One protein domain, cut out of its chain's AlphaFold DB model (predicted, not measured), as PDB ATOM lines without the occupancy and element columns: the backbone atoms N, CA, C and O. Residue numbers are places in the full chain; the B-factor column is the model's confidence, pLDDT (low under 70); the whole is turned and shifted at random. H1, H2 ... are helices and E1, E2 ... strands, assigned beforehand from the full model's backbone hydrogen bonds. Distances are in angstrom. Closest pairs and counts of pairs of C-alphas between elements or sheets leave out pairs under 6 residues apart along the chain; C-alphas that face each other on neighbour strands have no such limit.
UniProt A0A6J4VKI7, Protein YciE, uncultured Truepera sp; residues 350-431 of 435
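What this domain is: This is residues 350 to 431 of the 435 residues of the protein "Protein YciE" of uncultured Truepera sp (UniProt A0A6J4VKI7). Two helices, H1 and H2, cover one face of a small three-stranded sheet in two layers, leaving the other face bare. The printed part has 82 residues, of which residues 350 to 366 at its beginning hold no named element; two named helices and three named strands follow in the order H1, E1, E2, H2, E3, and the mixed sheet's order is E1, E2, E3, with E1 and E2 antiparallel and E2 and E3 parallel. The class is mixed, helices and strands, compact, with a radius of gyration of the C-alphas of 11.2 A and spans of 29 by 22 by 21 A.

How they stand to each other: H1, residues 367 to 378, is over E1, residues 387 to 392, at a height over the sheet of 10.1 A. E1 and E2, residues 395 to 402, form an antiparallel hairpin; N 390 and O 397 are within hydrogen-bond range at 3.0 A. E2, H2, residues 405 to 416, and E3, residues 423 to 430, form a strand-helix-strand unit, parallel neighbour strands with a helix between, its crossover right-handed; N 398 and O 425 are within range at 2.9 A. H1 touches H2 with residues 372 to 376 alone, the closest C-alphas, Val 372 and Val 415, 6.0 A apart. Both helices have every O i to N i+4 pair within range.

Where its parts are: H1, 16.4 A long, begins at C-alpha 367 (88.495, 118.244, 132.758); E3, 21.3 A, ends at C-alpha 430 (109.689, 136.676, 138.237).

The domain as a whole: The printed part has no cut. Confidence is under 70 at residues 350 to 351, 360 to 365 and 419.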
ATOM      1  N   PRO A 350      87.306 141.542 134.012       50.97
ATOM      2  CA  PRO A 350      88.141 141.600 132.822       50.97
ATOM      3  C   PRO A 350      89.285 142.597 133.019       50.97
ATOM      4  O   PRO A 350      89.101 143.677 133.583       50.97
ATOM      5  N   GLY A 351      90.473 142.250 132.536       69.12
ATOM      6  CA  GLY A 351      91.676 143.059 132.703       69.12
ATOM      7  C   GLY A 351      92.625 142.941 131.511       69.12
ATOM      8  O   GLY A 351      92.297 142.276 130.529       69.12
ATOM      9  N   PRO A 352      93.793 143.605 131.556       71.12
ATOM     10  CA  PRO A 352      94.710 143.713 130.419       71.12
ATOM     11  C   PRO A 352      95.193 142.374 129.841       71.12
ATOM     12  O   PRO A 352      95.634 142.356 128.692       71.12
ATOM     13  N   TYR A 353      95.104 141.280 130.602       79.06
ATOM     14  CA  TYR A 353      95.559 139.952 130.189       79.06
ATOM     15  C   TYR A 353      94.423 138.941 129.956       79.06
ATOM     16  O   TYR A 353      94.690 137.798 129.593       79.06
ATOM     17  N   SER A 354      93.155 139.355 130.091       78.25
ATOM     18  CA  SER A 354      92.013 138.491 129.764       78.25
ATOM     19  C   SER A 354      92.087 138.011 128.309       78.25
ATOM     20  O   SER A 354      92.295 138.794 127.382       78.25
ATOM     21  N   GLY A 355      91.878 136.713 128.098       71.88
ATOM     22  CA  GLY A 355      91.962 136.047 126.797       71.88
ATOM     23  C   GLY A 355      93.358 135.529 126.438       71.88
ATOM     24  O   GLY A 355      93.509 134.880 125.401       71.88
ATOM     25  N   ILE A 356      94.374 135.776 127.270       81.44
ATOM     26  CA  ILE A 356      95.723 135.232 127.092       81.44
ATOM     27  C   ILE A 356      95.823 133.932 127.881       81.44
ATOM     28  O   ILE A 356      95.788 133.938 129.105       81.44
ATOM     29  N   GLY A 357      95.931 132.813 127.168       82.25
ATOM     30  CA  GLY A 357      95.992 131.491 127.780       82.25
ATOM     31  C   GLY A 357      97.414 130.990 128.058       82.25
ATOM     32  O   GLY A 357      98.375 131.466 127.444       82.25
ATOM     33  N   PRO A 358      97.541 129.995 128.948       85.56
ATOM     34  CA  PRO A 358      98.796 129.326 129.252       85.56
ATOM     35  C   PRO A 358      99.372 128.574 128.045       85.56
ATOM     36  O   PRO A 358      98.660 128.085 127.165       85.56
ATOM     37  N   SER A 359     100.698 128.496 127.994       77.06
ATOM     38  CA  SER A 359     101.456 127.872 126.913       77.06
ATOM     39  C   SER A 359     101.610 126.358 127.103       77.06
ATOM     40  O   SER A 359     101.689 125.853 128.218       77.06
ATOM     41  N   GLY A 360     101.681 125.614 125.995       63.59
ATOM     42  CA  GLY A 360     102.193 124.236 125.988       63.59
ATOM     43  C   GLY A 360     101.239 123.117 126.429       63.59
ATOM     44  O   GLY A 360     101.597 121.954 126.260       63.59
ATOM     45  N   TYR A 361     100.028 123.415 126.908       65.75
ATOM     46  CA  TYR A 361      99.103 122.387 127.401       65.75
ATOM     47  C   TYR A 361      98.066 121.949 126.350       65.75
ATOM     48  O   TYR A 361      97.278 122.759 125.859       65.75
ATOM     49  N   ASP A 362      98.046 120.654 126.013       60.16
ATOM     50  CA  ASP A 362      96.992 120.038 125.197       60.16
ATOM     51  C   ASP A 362      95.828 119.634 126.111       60.16
ATOM     52  O   ASP A 362      95.823 118.559 126.711       60.16
ATOM     53  N   SER A 363      94.843 120.522 126.247       57.06
ATOM     54  CA  SER A 363      93.662 120.340 127.105       57.06
ATOM     55  C   SER A 363      92.654 119.308 126.574       57.06
ATOM     56  O   SER A 363      91.563 119.143 127.135       57.06
ATOM     57  N   ALA A 364      92.989 118.588 125.498       50.97
ATOM     58  CA  ALA A 364      92.140 117.581 124.879       50.97
ATOM     59  C   ALA A 364      92.057 116.295 125.729       50.97
ATOM     60  O   ALA A 364      92.639 115.263 125.399       50.97
ATOM     61  N   GLY A 365      91.285 116.343 126.817       56.19
ATOM     62  CA  GLY A 365      90.824 115.153 127.541       56.19
ATOM     63  C   GLY A 365      90.872 115.222 129.067       56.19
ATOM     64  O   GLY A 365      90.336 114.313 129.698       56.19
ATOM     65  N   ASP A 366      91.467 116.262 129.659       75.25
ATOM     66  CA  ASP A 366      91.513 116.452 131.115       75.25
ATOM     67  C   ASP A 366      90.536 117.566 131.552       75.25
ATOM     68  O   ASP A 366      90.757 118.733 131.214       75.25
ATOM     69  N   PRO A 367      89.455 117.244 132.293       73.31
ATOM     70  CA  PRO A 367      88.495 118.244 132.758       73.31
ATOM     71  C   PRO A 367      89.101 119.238 133.758       73.31
ATOM     72  O   PRO A 367      88.684 120.393 133.780       73.31
ATOM     73  N   ILE A 368      90.093 118.823 134.555       78.69
ATOM     74  CA  ILE A 368      90.796 119.725 135.478       78.69
ATOM     75  C   ILE A 368      91.682 120.659 134.659       78.69
ATOM     76  O   ILE A 368      91.660 121.868 134.858       78.69
ATOM     77  N   GLY A 369      92.393 120.121 133.669       80.94
ATOM     78  CA  GLY A 369      93.221 120.916 132.767       80.94
ATOM     79  C   GLY A 369      92.466 121.956 131.963       80.94
ATOM     80  O   GLY A 369      92.957 123.069 131.796       80.94
ATOM     81  N   GLN A 370      91.254 121.638 131.513       78.25
ATOM     82  CA  GLN A 370      90.386 122.616 130.859       78.25
ATOM     83  C   GLN A 370      89.970 123.740 131.804       78.25
ATOM     84  O   GLN A 370      89.987 124.898 131.397       78.25
ATOM     85  N   GLU A 371      89.651 123.423 133.058       81.12
ATOM     86  CA  GLU A 371      89.255 124.427 134.047       81.12
ATOM     87  C   GLU A 371      90.433 125.325 134.451       81.12
ATOM     88  O   GLU A 371      90.294 126.546 134.460       81.12
ATOM     89  N   VAL A 372      91.619 124.749 134.680       84.38
ATOM     90  CA  VAL A 372      92.858 125.499 134.965       84.38
ATOM     91  C   VAL A 372      93.209 126.419 133.799       84.38
ATOM     92  O   VAL A 372      93.466 127.608 133.995       84.38
ATOM     93  N   PHE A 373      93.167 125.890 132.575       84.94
ATOM     94  CA  PHE A 373      93.418 126.663 131.362       84.94
ATOM     95  C   PHE A 373      92.410 127.806 131.216       84.94
ATOM     96  O   PHE A 373      92.794 128.954 130.990       84.94
ATOM     97  N   SER A 374      91.121 127.501 131.367       82.00
ATOM     98  CA  SER A 374      90.025 128.460 131.248       82.00
ATOM     99  C   SER A 374      90.160 129.587 132.269       82.00
ATOM    100  O   SER A 374      90.089 130.759 131.904       82.00
ATOM    101  N   ARG A 375      90.446 129.256 133.531       83.62
ATOM    102  CA  ARG A 375      90.542 130.229 134.621       83.62
ATOM    103  C   ARG A 375      91.723 131.176 134.459       83.62
ATOM    104  O   ARG A 375      91.533 132.385 134.537       83.62
ATOM    105  N   LEU A 376      92.907 130.652 134.143       86.38
ATOM    106  CA  LEU A 376      94.080 131.486 133.865       86.38
ATOM    107  C   LEU A 376      93.890 132.351 132.611       86.38
ATOM    108  O   LEU A 376      94.380 133.470 132.576       86.38
ATOM    109  N   THR A 377      93.133 131.866 131.620       84.12
ATOM    110  CA  THR A 377      92.804 132.639 130.412       84.12
ATOM    111  C   THR A 377      91.811 133.766 130.697       84.12
ATOM    112  O   THR A 377      91.918 134.846 130.125       84.12
ATOM    113  N   GLN A 378      90.808 133.536 131.543       77.38
ATOM    114  CA  GLN A 378      89.785 134.544 131.848       77.38
ATOM    115  C   GLN A 378      90.308 135.632 132.790       77.38
ATOM    116  O   GLN A 378      89.858 136.780 132.732       77.38
ATOM    117  N   HIS A 379      91.295 135.284 133.608       79.06
ATOM    118  CA  HIS A 379      91.822 136.143 134.643       79.06
ATOM    119  C   HIS A 379      92.456 137.437 134.095       79.06
ATOM    120  O   HIS A 379      93.521 137.441 133.481       79.06
ATOM    121  N   GLY A 380      91.855 138.582 134.427       75.94
ATOM    122  CA  GLY A 380      92.249 139.883 133.884       75.94
ATOM    123  C   GLY A 380      93.640 140.399 134.249       75.94
ATOM    124  O   GLY A 380      94.201 141.196 133.496       75.94
ATOM    125  N   GLN A 381      94.211 139.970 135.376       78.62
ATOM    126  CA  GLN A 381      95.515 140.456 135.863       78.62
ATOM    127  C   GLN A 381      96.666 139.436 135.789       78.62
ATOM    128  O   GLN A 381      97.727 139.705 136.337       78.62
ATOM    129  N   ILE A 382      96.486 138.288 135.125       85.94
ATOM    130  CA  ILE A 382      97.552 137.284 134.974       85.94
ATOM    131  C   ILE A 382      97.932 137.210 133.503       85.94
ATOM    132  O   ILE A 382      97.134 136.777 132.678       85.94
ATOM    133  N   ASP A 383      99.169 137.577 133.180       87.06
ATOM    134  CA  ASP A 383      99.748 137.253 131.878       87.06
ATOM    135  C   ASP A 383     100.114 135.765 131.835       87.06
ATOM    136  O   ASP A 383     101.214 135.359 132.223       87.06
ATOM    137  N   ALA A 384      99.179 134.931 131.381       88.12
ATOM    138  CA  ALA A 384      99.411 133.494 131.314       88.12
ATOM    139  C   ALA A 384     100.310 133.077 130.133       88.12
ATOM    140  O   ALA A 384     100.677 131.908 130.055       88.12
ATOM    141  N   ALA A 385     100.729 133.986 129.238       85.88
ATOM    142  CA  ALA A 385     101.404 133.629 127.982       85.88
ATOM    143  C   ALA A 385     102.678 132.785 128.156       85.88
ATOM    144  O   ALA A 385     103.035 132.019 127.260       85.88
ATOM    145  N   ASN A 386     103.372 132.941 129.288       89.00
ATOM    146  CA  ASN A 386     104.616 132.236 129.609       89.00
ATOM    147  C   ASN A 386     104.460 131.267 130.790       89.00
ATOM    148  O   ASN A 386     105.461 130.911 131.413       89.00
ATOM    149  N   ILE A 387     103.226 130.879 131.117       90.94
ATOM    150  CA  ILE A 387     102.917 129.864 132.124       90.94
ATOM    151  C   ILE A 387     102.695 128.535 131.402       90.94
ATOM    152  O   ILE A 387     101.900 128.458 130.468       90.94
ATOM    153  N   GLU A 388     103.401 127.495 131.817       89.06
ATOM    154  CA  GLU A 388     103.207 126.109 131.402       89.06
ATOM    155  C   GLU A 388     102.545 125.338 132.547       89.06
ATOM    156  O   GLU A 388     102.876 125.528 133.720       89.06
ATOM    157  N   ILE A 389     101.579 124.488 132.204       89.56
ATOM    158  CA  ILE A 389     100.780 123.736 133.174       89.56
ATOM    159  C   ILE A 389     101.031 122.251 132.958       89.56
ATOM    160  O   ILE A 389     100.890 121.751 131.845       89.56
ATOM    161  N   THR A 390     101.330 121.530 134.033       85.69
ATOM    162  CA  THR A 390     101.310 120.063 134.051       85.69
ATOM    163  C   THR A 390     100.354 119.590 135.134       85.69
ATOM    164  O   THR A 390     100.349 120.138 136.231       85.69
ATOM    165  N   ILE A 391      99.541 118.578 134.833       83.62
ATOM    166  CA  ILE A 391      98.546 118.047 135.771       83.62
ATOM    167  C   ILE A 391      98.719 116.540 135.890       83.62
ATOM    168  O   ILE A 391      98.778 115.839 134.878       83.62
ATOM    169  N   ASP A 392      98.780 116.047 137.125       80.00
ATOM    170  CA  ASP A 392      98.768 114.617 137.437       80.00
ATOM    171  C   ASP A 392      97.896 114.356 138.674       80.00
ATOM    172  O   ASP A 392      98.190 114.822 139.767       80.00
ATOM    173  N   ASN A 393      96.788 113.624 138.512       75.94
ATOM    174  CA  ASN A 393      95.866 113.243 139.598       75.94
ATOM    175  C   ASN A 393      95.396 114.406 140.508       75.94
ATOM    176  O   ASN A 393      95.217 114.232 141.716       75.94
ATOM    177  N   GLY A 394      95.169 115.589 139.929       72.56
ATOM    178  CA  GLY A 394      94.746 116.789 140.663       72.56
ATOM    179  C   GLY A 394      95.889 117.545 141.348       72.56
ATOM    180  O   GLY A 394      95.628 118.523 142.041       72.56
ATOM    181  N   GLU A 395      97.142 117.128 141.162       84.38
ATOM    182  CA  GLU A 395      98.313 117.954 141.457       84.38
ATOM    183  C   GLU A 395      98.618 118.817 140.229       84.38
ATOM    184  O   GLU A 395      98.869 118.290 139.142       84.38
ATOM    185  N   VAL A 396      98.558 120.139 140.394       88.00
ATOM    186  CA  VAL A 396      98.824 121.105 139.322       88.00
ATOM    187  C   VAL A 396     100.204 121.708 139.528       88.00
ATOM    188  O   VAL A 396     100.490 122.282 140.572       88.00
ATOM    189  N   LEU A 397     101.058 121.606 138.519       90.00
ATOM    190  CA  LEU A 397     102.371 122.229 138.469       90.00
ATOM    191  C   LEU A 397     102.312 123.443 137.539       90.00
ATOM    192  O   LEU A 397     101.973 123.296 136.362       90.00
ATOM    193  N   LEU A 398     102.651 124.619 138.071       92.19
ATOM    194  CA  LEU A 398     102.783 125.867 137.318       92.19
ATOM    195  C   LEU A 398     104.268 126.186 137.131       92.19
ATOM    196  O   LEU A 398     104.971 126.464 138.103       92.19
ATOM    197  N   GLU A 399     104.747 126.158 135.891       92.19
ATOM    198  CA  GLU A 399     106.130 126.478 135.520       92.19
ATOM    199  C   GLU A 399     106.178 127.661 134.550       92.19
ATOM    200  O   GLU A 399     105.213 127.941 133.847       92.19
ATOM    201  N   GLY A 400     107.298 128.385 134.517       90.62
ATOM    202  CA  GLY A 400     107.499 129.496 133.586       90.62
ATOM    203  C   GLY A 400     107.811 130.820 134.270       90.62
ATOM    204  O   GLY A 400     108.392 130.849 135.359       90.62
ATOM    205  N   THR A 401     107.480 131.926 133.605       89.69
ATOM    206  CA  THR A 401     107.860 133.271 134.063       89.69
ATOM    207  C   THR A 401     106.684 134.232 134.104       89.69
ATOM    208  O   THR A 401     105.947 134.331 133.128       89.69
ATOM    209  N   VAL A 402     106.578 134.997 135.188       90.12
ATOM    210  CA  VAL A 402     105.595 136.073 135.385       90.12
ATOM    211  C   VAL A 402     106.298 137.412 135.601       90.12
ATOM    212  O   VAL A 402     107.501 137.459 135.829       90.12
ATOM    213  N   ASP A 403     105.578 138.521 135.514       85.25
ATOM    214  CA  ASP A 403     106.128 139.877 135.618       85.25
ATOM    215  C   ASP A 403     106.319 140.374 137.063       85.25
ATOM    216  O   ASP A 403     107.111 141.291 137.296       85.25
ATOM    217  N   SER A 404     105.637 139.767 138.041       85.75
ATOM    218  CA  SER A 404     105.722 140.150 139.454       85.75
ATOM    219  C   SER A 404     105.438 138.989 140.423       85.75
ATOM    220  O   SER A 404     104.786 138.006 140.071       85.75
ATOM    221  N   GLU A 405     105.899 139.118 141.675       84.38
ATOM    222  CA  GLU A 405     105.548 138.190 142.772       84.38
ATOM    223  C   GLU A 405     104.043 138.212 143.085       84.38
ATOM    224  O   GLU A 405     103.474 137.224 143.545       84.38
ATOM    225  N   GLU A 406     103.373 139.332 142.811       81.12
ATOM    226  CA  GLU A 406     101.925 139.444 142.960       81.12
ATOM    227  C   GLU A 406     101.210 138.538 141.954       81.12
ATOM    228  O   GLU A 406     100.401 137.706 142.355       81.12
ATOM    229  N   THR A 407     101.597 138.597 140.678       82.81
ATOM    230  CA  THR A 407     101.079 137.720 139.615       82.81
ATOM    231  C   THR A 407     101.305 136.243 139.938       82.81
ATOM    232  O   THR A 407     100.434 135.410 139.695       82.81
ATOM    233  N   LYS A 408     102.451 135.910 140.548       87.56
ATOM    234  CA  LYS A 408     102.749 134.552 141.017       87.56
ATOM    235  C   LYS A 408     101.744 134.068 142.064       87.56
ATOM    236  O   LYS A 408     101.266 132.941 141.955       87.56
ATOM    237  N   ARG A 409     101.431 134.910 143.053       85.81
ATOM    238  CA  ARG A 409     100.446 134.606 144.101       85.81
ATOM    239  C   ARG A 409      99.039 134.477 143.519       85.81
ATOM    240  O   ARG A 409      98.331 133.540 143.867       85.81
ATOM    241  N   LEU A 410      98.661 135.377 142.609       83.62
ATOM    242  CA  LEU A 410      97.348 135.357 141.959       83.62
ATOM    243  C   LEU A 410      97.155 134.089 141.117       83.62
ATOM    244  O   LEU A 410      96.091 133.486 141.170       83.62
ATOM    245  N   ALA A 411      98.181 133.643 140.387       85.56
ATOM    246  CA  ALA A 411      98.108 132.407 139.610       85.56
ATOM    247  C   ALA A 411      97.921 131.162 140.484       85.56
ATOM    248  O   ALA A 411      97.175 130.261 140.110       85.56
ATOM    249  N   GLU A 412      98.557 131.113 141.651       89.44
ATOM    250  CA  GLU A 412      98.374 130.020 142.607       89.44
ATOM    251  C   GLU A 412      96.965 130.010 143.192       89.44
ATOM    252  O   GLU A 412      96.283 128.996 143.101       89.44
ATOM    253  N   GLU A 413      96.497 131.156 143.685       85.31
ATOM    254  CA  GLU A 413      95.166 131.324 144.279       85.31
ATOM    255  C   GLU A 413      94.050 131.018 143.257       85.31
ATOM    256  O   GLU A 413      93.079 130.309 143.549       85.31
ATOM    257  N   ALA A 414      94.221 131.477 142.013       83.69
ATOM    258  CA  ALA A 414      93.293 131.204 140.923       83.69
ATOM    259  C   ALA A 414      93.192 129.701 140.634       83.69
ATOM    260  O   ALA A 414      92.094 129.194 140.422       83.69
ATOM    261  N   VAL A 415      94.304 128.968 140.662       87.25
ATOM    262  CA  VAL A 415      94.318 127.527 140.376       87.25
ATOM    263  C   VAL A 415      93.885 126.694 141.581       87.25
ATOM    264  O   VAL A 415      93.178 125.703 141.411       87.25
ATOM    265  N   GLU A 416      94.248 127.099 142.795       84.19
ATOM    266  CA  GLU A 416      93.881 126.422 144.045       84.19
ATOM    267  C   GLU A 416      92.367 126.450 144.288       84.19
ATOM    268  O   GLU A 416      91.793 125.488 144.793       84.19
ATOM    269  N   SER A 417      91.688 127.510 143.840       78.31
ATOM    270  CA  SER A 417      90.225 127.628 143.920       78.31
ATOM    271  C   SER A 417      89.448 126.673 142.993       78.31
ATOM    272  O   SER A 417      88.212 126.651 143.014       78.31
ATOM    273  N   ILE A 418      90.126 125.887 142.147       79.06
ATOM    274  CA  ILE A 418      89.478 124.973 141.202       79.06
ATOM    275  C   ILE A 418      89.066 123.673 141.894       79.06
ATOM    276  O   ILE A 418      89.854 122.971 142.526       79.06
ATOM    277  N   MET A 419      87.808 123.283 141.690       62.47
ATOM    278  CA  MET A 419      87.277 122.021 142.196       62.47
ATOM    279  C   MET A 419      88.069 120.823 141.640       62.47
ATOM    280  O   MET A 419      88.176 120.650 140.427       62.47
ATOM    281  N   ASN A 420      88.532 119.945 142.538       71.12
ATOM    282  CA  ASN A 420      89.385 118.772 142.272       71.12
ATOM    283  C   ASN A 420      90.881 119.066 142.038       71.12
ATOM    284  O   ASN A 420      91.628 118.130 141.739       71.12
ATOM    285  N   VAL A 421      91.338 120.308 142.229       79.62
ATOM    286  CA  VAL A 421      92.763 120.591 142.455       79.62
ATOM    287  C   VAL A 421      93.078 120.276 143.917       79.62
ATOM    288  O   VAL A 421      92.514 120.864 144.832       79.62
ATOM    289  N   ASN A 422      93.940 119.286 144.140       76.75
ATOM    290  CA  ASN A 422      94.326 118.826 145.476       76.75
ATOM    291  C   ASN A 422      95.537 119.591 146.018       76.75
ATOM    292  O   ASN A 422      95.688 119.729 147.229       76.75
ATOM    293  N   ASN A 423      96.437 120.010 145.127       81.75
ATOM    294  CA  ASN A 423      97.659 120.723 145.474       81.75
ATOM    295  C   ASN A 423      98.164 121.517 144.265       81.75
ATOM    296  O   ASN A 423      98.162 120.994 143.146       81.75
ATOM    297  N   VAL A 424      98.656 122.734 144.502       88.94
ATOM    298  CA  VAL A 424      99.311 123.561 143.482       88.94
ATOM    299  C   VAL A 424     100.793 123.673 143.812       88.94
ATOM    300  O   VAL A 424     101.186 124.133 144.880       88.94
ATOM    301  N   GLN A 425     101.645 123.240 142.890       90.31
ATOM    302  CA  GLN A 425     103.080 123.461 142.956       90.31
ATOM    303  C   GLN A 425     103.439 124.659 142.075       90.31
ATOM    304  O   GLN A 425     103.540 124.548 140.855       90.31
ATOM    305  N   ASN A 426     103.642 125.814 142.705       91.38
ATOM    306  CA  ASN A 426     103.973 127.055 142.014       91.38
ATOM    307  C   ASN A 426     105.495 127.234 141.850       91.38
ATOM    308  O   ASN A 426     106.194 127.672 142.770       91.38
ATOM    309  N   LEU A 427     106.022 126.896 140.670       91.62
ATOM    310  CA  LEU A 427     107.428 127.082 140.282       91.62
ATOM    311  C   LEU A 427     107.640 128.297 139.360       91.62
ATOM    312  O   LEU A 427     108.695 128.411 138.729       91.62
ATOM    313  N   LEU A 428     106.674 129.221 139.300       91.81
ATOM    314  CA  LEU A 428     106.791 130.453 138.520       91.81
ATOM    315  C   LEU A 428     107.939 131.330 139.042       91.81
ATOM    316  O   LEU A 428     108.153 131.465 140.255       91.81
ATOM    317  N   GLN A 429     108.676 131.940 138.115       90.12
ATOM    318  CA  GLN A 429     109.782 132.857 138.402       90.12
ATOM    319  C   GLN A 429     109.447 134.269 137.927       90.12
ATOM    320  O   GLN A 429     108.842 134.443 136.872       90.12
ATOM    321  N   VAL A 430     109.882 135.288 138.664       89.19
ATOM    322  CA  VAL A 430     109.689 136.676 138.237       89.19
ATOM    323  C   VAL A 430     110.725 137.048 137.174       89.19
ATOM    324  O   VAL A 430     111.936 136.918 137.369       89.19
ATOM    325  N   ALA A 431     110.247 137.518 136.024       76.69
ATOM    326  CA  ALA A 431     111.054 137.929 134.889       76.69
ATOM    327  C   ALA A 431     111.960 139.107 135.282       76.69
ATOM    328  O   ALA A 431     111.524 140.247 135.410       76.69
TER     329      ALA A 431